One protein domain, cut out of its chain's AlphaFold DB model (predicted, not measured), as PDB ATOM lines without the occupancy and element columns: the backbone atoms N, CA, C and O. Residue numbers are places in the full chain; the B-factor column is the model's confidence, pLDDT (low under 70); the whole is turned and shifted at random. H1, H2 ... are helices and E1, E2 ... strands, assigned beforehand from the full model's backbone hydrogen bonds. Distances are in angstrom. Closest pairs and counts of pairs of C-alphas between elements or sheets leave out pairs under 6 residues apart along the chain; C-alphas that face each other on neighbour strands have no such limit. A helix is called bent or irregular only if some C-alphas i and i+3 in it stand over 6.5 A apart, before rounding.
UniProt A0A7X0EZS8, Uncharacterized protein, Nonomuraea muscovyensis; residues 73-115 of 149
ATOM      1  N   VAL A  73      -4.345  37.477  -6.730       81.50
ATOM      2  CA  VAL A  73      -3.842  36.176  -6.259       81.50
ATOM      3  C   VAL A  73      -3.889  35.122  -7.368       81.50
ATOM      4  O   VAL A  73      -3.010  34.271  -7.474       81.50
ATOM      5  N   THR A  74      -4.906  35.198  -8.228       80.62
ATOM      6  CA  THR A  74      -5.088  34.315  -9.386       80.62
ATOM      7  C   THR A  74      -3.862  34.252 -10.310       80.62
ATOM      8  O   THR A  74      -3.442  33.136 -10.609       80.62
ATOM      9  N   PRO A  75      -3.255  35.375 -10.760       83.56
ATOM     10  CA  PRO A  75      -2.076  35.323 -11.621       83.56
ATOM     11  C   PRO A  75      -0.850  34.755 -10.900       83.56
ATOM     12  O   PRO A  75      -0.110  34.000 -11.512       83.56
ATOM     13  N   ALA A  76      -0.669  35.034  -9.605       83.00
ATOM     14  CA  ALA A  76       0.455  34.493  -8.836       83.00
ATOM     15  C   ALA A  76       0.375  32.961  -8.685       83.00
ATOM     16  O   ALA A  76       1.375  32.260  -8.803       83.00
ATOM     17  N   LEU A  77      -0.828  32.416  -8.462       85.00
ATOM     18  CA  LEU A  77      -1.036  30.964  -8.439       85.00
ATOM     19  C   LEU A  77      -0.942  30.335  -9.840       85.00
ATOM     20  O   LEU A  77      -0.551  29.176  -9.949       85.00
ATOM     21  N   ALA A  78      -1.303  31.073 -10.894       84.44
ATOM     22  CA  ALA A  78      -1.115  30.624 -12.272       84.44
ATOM     23  C   ALA A  78       0.379  30.535 -12.627       84.44
ATOM     24  O   ALA A  78       0.812  29.518 -13.152       84.44
ATOM     25  N   GLU A  79       1.176  31.532 -12.238       86.44
ATOM     26  CA  GLU A  79       2.632  31.524 -12.425       86.44
ATOM     27  C   GLU A  79       3.294  30.340 -11.704       86.44
ATOM     28  O   GLU A  79       4.169  29.683 -12.261       86.44
ATOM     29  N   LEU A  80       2.827  30.002 -10.496       85.62
ATOM     30  CA  LEU A  80       3.301  28.817  -9.778       85.62
ATOM     31  C   LEU A  80       2.988  27.512 -10.524       85.62
ATOM     32  O   LEU A  80       3.770  26.569 -10.454       85.62
ATOM     33  N   ALA A  81       1.849  27.442 -11.217       84.31
ATOM     34  CA  ALA A  81       1.461  26.269 -11.994       84.31
ATOM     35  C   ALA A  81       2.313  26.089 -13.265       84.31
ATOM     36  O   ALA A  81       2.498  24.952 -13.699       84.31
ATOM     37  N   ASP A  82       2.851  27.186 -13.809       86.38
ATOM     38  CA  ASP A  82       3.731  27.212 -14.986       86.38
ATOM     39  C   ASP A  82       5.225  27.029 -14.639       86.38
ATOM     40  O   ASP A  82       6.080  27.029 -15.532       86.38
ATOM     41  N   ALA A  83       5.573  26.877 -13.355       88.19
ATOM     42  CA  ALA A  83       6.955  26.688 -12.926       88.19
ATOM     43  C   ALA A  83       7.563  25.398 -13.525       88.19
ATOM     44  O   ALA A  83       6.886  24.371 -13.608       88.19
ATOM     45  N   PRO A  84       8.851  25.404 -13.921       85.44
ATOM     46  CA  PRO A  84       9.469  24.294 -14.649       85.44
ATOM     47  C   PRO A  84       9.560  22.994 -13.836       85.44
ATOM     48  O   PRO A  84       9.703  21.917 -14.417       85.44
ATOM     49  N   GLU A  85       9.475  23.066 -12.507       86.69
ATOM     50  CA  GLU A  85       9.429  21.896 -11.628       86.69
ATOM     51  C   GLU A  85       8.043  21.219 -11.581       86.69
ATOM     52  O   GLU A  85       7.923  20.095 -11.085       86.69
ATOM     53  N   VAL A  86       6.989  21.868 -12.092       84.88
ATOM     54  CA  VAL A  86       5.615  21.352 -12.066       84.88
ATOM     55  C   VAL A  86       5.372  20.435 -13.263       84.88
ATOM     56  O   VAL A  86       5.188  20.865 -14.395       84.88
ATOM     57  N   VAL A  87       5.327  19.129 -12.997       83.62
ATOM     58  CA  VAL A  87       5.089  18.102 -14.031       83.62
ATOM     59  C   VAL A  87       3.648  18.134 -14.547       83.62
ATOM     60  O   VAL A  87       3.390  17.883 -15.724       83.62
ATOM     61  N   ALA A  88       2.697  18.409 -13.658       80.81
ATOM     62  CA  ALA A  88       1.291  18.572 -13.984       80.81
ATOM     63  C   ALA A  88       0.597  19.334 -12.853       80.81
ATOM     64  O   ALA A  88       0.894  19.116 -11.678       80.81
ATOM     65  N   HIS A  89      -0.378  20.171 -13.193       81.62
ATOM     66  CA  HIS A  89      -1.179  20.895 -12.213       81.62
ATOM     67  C   HIS A  89      -2.671  20.678 -12.452       81.62
ATOM     68  O   HIS A  89      -3.141  20.453 -13.571       81.62
ATOM     69  N   HIS A  90      -3.442  20.738 -11.369       74.44
ATOM     70  CA  HIS A  90      -4.882  20.901 -11.482       74.44
ATOM     71  C   HIS A  90      -5.171  22.383 -11.753       74.44
ATOM     72  O   HIS A  90      -4.482  23.255 -11.227       74.44
ATOM     73  N   GLY A  91      -6.175  22.686 -12.575       76.00
ATOM     74  CA  GLY A  91      -6.607  24.070 -12.769       76.00
ATOM     75  C   GLY A  91      -7.002  24.719 -11.438       76.00
ATOM     76  O   GLY A  91      -7.438  24.023 -10.515       76.00
ATOM     77  N   LEU A  92      -6.859  26.043 -11.363       78.75
ATOM     78  CA  LEU A  92      -7.275  26.848 -10.215       78.75
ATOM     79  C   LEU A  92      -8.728  26.536  -9.850       78.75
ATOM     80  O   LEU A  92      -9.607  26.528 -10.712       78.75
ATOM     81  N   TYR A  93      -8.983  26.301  -8.569       75.12
ATOM     82  CA  TYR A  93     -10.322  26.045  -8.057       75.12
ATOM     83  C   TYR A  93     -10.587  26.913  -6.834       75.12
ATOM     84  O   TYR A  93      -9.693  27.214  -6.043       75.12
ATOM     85  N   ARG A  94     -11.842  27.334  -6.682       79.19
ATOM     86  CA  ARG A  94     -12.264  28.172  -5.560       79.19
ATOM     87  C   ARG A  94     -12.799  27.301  -4.435       79.19
ATOM     88  O   ARG A  94     -13.590  26.398  -4.687       79.19
ATOM     89  N   ILE A  95     -12.405  27.610  -3.206       82.81
ATOM     90  CA  ILE A  95     -12.971  27.006  -1.999       82.81
ATOM     91  C   ILE A  95     -13.942  28.010  -1.384       82.81
ATOM     92  O   ILE A  95     -13.588  29.172  -1.180       82.81
ATOM     93  N   VAL A  96     -15.172  27.577  -1.128       83.94
ATOM     94  CA  VAL A  96     -16.209  28.385  -0.482       83.94
ATOM     95  C   VAL A  96     -16.765  27.600   0.695       83.94
ATOM     96  O   VAL A  96     -17.205  26.468   0.532       83.94
ATOM     97  N   TYR A  97     -16.762  28.208   1.875       83.88
ATOM     98  CA  TYR A  97     -17.472  27.682   3.035       83.88
ATOM     99  C   TYR A  97     -18.917  28.169   2.960       83.88
ATOM    100  O   TYR A  97     -19.154  29.372   2.840       83.88
ATOM    101  N   ALA A  98     -19.867  27.243   2.967       85.44
ATOM    102  CA  ALA A  98     -21.287  27.545   2.845       85.44
ATOM    103  C   ALA A  98     -22.104  26.619   3.745       85.44
ATOM    104  O   ALA A  98     -21.630  25.557   4.132       85.44
ATOM    105  N   ASP A  99     -23.345  26.994   4.030       86.88
ATOM    106  CA  ASP A  99     -24.308  26.100   4.661       86.88
ATOM    107  C   ASP A  99     -25.181  25.447   3.586       86.88
ATOM    108  O   ASP A  99     -25.781  26.125   2.745       86.88
ATOM    109  N   LEU A 100     -25.241  24.115   3.591       82.81
ATOM    110  CA  LEU A 100     -26.120  23.342   2.721       82.81
ATOM    111  C   LEU A 100     -27.448  23.109   3.436       82.81
ATOM    112  O   LEU A 100     -27.481  22.422   4.455       82.81
ATOM    113  N   THR A 101     -28.540  23.617   2.869       83.38
ATOM    114  CA  THR A 101     -29.898  23.346   3.355       83.38
ATOM    115  C   THR A 101     -30.550  22.271   2.490       83.38
ATOM    116  O   THR A 101     -30.785  22.479   1.298       83.38
ATOM    117  N   THR A 102     -30.864  21.116   3.072       80.62
ATOM    118  CA  THR A 102     -31.667  20.071   2.414       80.62
ATOM    119  C   THR A 102     -33.163  20.305   2.626       80.62
ATOM    120  O   THR A 102     -33.555  21.068   3.505       80.62
ATOM    121  N   ARG A 103     -34.014  19.636   1.827       74.75
ATOM    122  CA  ARG A 103     -35.489  19.749   1.901       74.75
ATOM    123  C   ARG A 103     -36.022  19.551   3.330       74.75
ATOM    124  O   ARG A 103     -36.966  20.229   3.713       74.75
ATOM    125  N   ASP A 104     -35.344  18.709   4.106       73.12
ATOM    126  CA  ASP A 104     -35.608  18.464   5.522       73.12
ATOM    127  C   ASP A 104     -34.547  19.170   6.398       73.12
ATOM    128  O   ASP A 104     -33.622  18.572   6.940       73.12
ATOM    129  N   THR A 105     -34.630  20.501   6.418       63.09
ATOM    130  CA  THR A 105     -34.300  21.441   7.514       63.09
ATOM    131  C   THR A 105     -33.024  21.252   8.348       63.09
ATOM    132  O   THR A 105     -33.001  21.638   9.515       63.09
ATOM    133  N   THR A 106     -31.929  20.746   7.784       69.31
ATOM    134  CA  THR A 106     -30.625  20.819   8.463       69.31
ATOM    135  C   THR A 106     -29.649  21.606   7.610       69.31
ATOM    136  O   THR A 106     -29.177  21.111   6.591       69.31
ATOM    137  N   ALA A 107     -29.365  22.840   8.030       75.50
ATOM    138  CA  ALA A 107     -28.230  23.601   7.527       75.50
ATOM    139  C   ALA A 107     -26.957  22.936   8.060       75.50
ATOM    140  O   ALA A 107     -26.725  22.924   9.269       75.50
ATOM    141  N   SER A 108     -26.185  22.316   7.171       79.31
ATOM    142  CA  SER A 108     -24.897  21.716   7.525       79.31
ATOM    143  C   SER A 108     -23.765  22.516   6.893       79.31
ATOM    144  O   SER A 108     -23.841  22.787   5.689       79.31
ATOM    145  N   PRO A 109     -22.704  22.850   7.648       84.94
ATOM    146  CA  PRO A 109     -21.548  23.513   7.076       84.94
ATOM    147  C   PRO A 109     -20.885  22.570   6.074       84.94
ATOM    148  O   PRO A 109     -20.570  21.417   6.376       84.94
ATOM    149  N   VAL A 110     -20.674  23.066   4.864       85.62
ATOM    150  CA  VAL A 110     -20.032  22.355   3.764       85.62
ATOM    151  C   VAL A 110     -18.906  23.190   3.180       85.62
ATOM    152  O   VAL A 110     -18.944  24.421   3.131       85.62
ATOM    153  N   VAL A 111     -17.892  22.481   2.696       86.06
ATOM    154  CA  VAL A 111     -16.817  23.063   1.901       86.06
ATOM    155  C   VAL A 111     -17.122  22.776   0.440       86.06
ATOM    156  O   VAL A 111     -17.125  21.626  -0.000       86.06
ATOM    157  N   VAL A 112     -17.412  23.829  -0.310       82.06
ATOM    158  CA  VAL A 112     -17.702  23.759  -1.738       82.06
ATOM    159  C   VAL A 112     -16.415  24.018  -2.505       82.06
ATOM    160  O   VAL A 112     -15.823  25.095  -2.409       82.06
ATOM    161  N   HIS A 113     -15.998  23.031  -3.291       81.12
ATOM    162  CA  HIS A 113     -14.884  23.156  -4.221       81.12
ATOM    163  C   HIS A 113     -15.418  23.393  -5.636       81.12
ATOM    164  O   HIS A 113     -16.076  22.532  -6.218       81.12
ATOM    165  N   GLY A 114     -15.138  24.570  -6.190       76.06
ATOM    166  CA  GLY A 114     -15.488  24.925  -7.562       76.06
ATOM    167  C   GLY A 114     -14.495  24.323  -8.550       76.06
ATOM    168  O   GLY A 114     -13.521  24.984  -8.907       76.06
ATOM    169  N   PHE A 115     -14.727  23.076  -8.960       70.56
ATOM    170  CA  PHE A 115     -13.955  22.410 -10.009       70.56
ATOM    171  C   PHE A 115     -14.529  22.685 -11.404       70.56
ATOM    172  O   PHE A 115     -15.699  23.034 -11.557       70.56
TER     173      PHE A 115
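Overview. This is residues 73 to 115 of the 149 residues of an uncharacterized protein of Nonomuraea muscovyensis (UniProt A0A7X0EZS8). A short helix, H1, lies toward one end of a long rod, and a bent two-stranded hairpin, E1 and E2, makes the other part of its length. A long loop joins the two, and its residues 82 to 88 stick out free. The printed part has 43 residues, with one named helix followed by two named strands in the order H1, E1, E2. The sheet is E1 - E2, antiparallel, and the class is mixed, helices and strands. The whole is extended, with a radius of gyration of the C-alphas of 16.0 A and spans of 50 by 19 by 10 A.

Arrangement. H1, residues 73 to 81, has every O i to N i+4 pair within hydrogen-bond range. A long link of 12 residues, 82 to 93, leads to E1, residues 94 to 101, which bends by 57 degrees at residue 97. A tight link of 5 residues joins it to E2, residues 107 to 114, which bends by 50 degrees at residue 111. E1 and E2 form a hairpin and are antiparallel, with 152 degrees between their directions. N 96 and O 112 are 2.9 A apart and N 110 and O 98 2.8 A, both within hydrogen-bond range. The C-alphas of Asp 99 and Pro 109, which face each other, are 4.5 A apart. H1 and E2 are apart.

Along the chain. H1 begins at C-alpha 73, (-3.842, 36.176, -6.259), and is 12.6 A long from first to last C-alpha. E1 begins at C-alpha 94, (-12.264, 28.172, -5.560), and measures 20.3 A. E2 measures 19.8 A and ends at C-alpha 114, (-15.488, 24.925, -7.562).

Size, cuts and confidence. The two C-alphas farthest apart, those of Pro 84 and Asp 104, are 49.7 A from each other. The printed part has no cut. The mean pLDDT of the printed part is 81.1, and residues 105 to 106 are under 70.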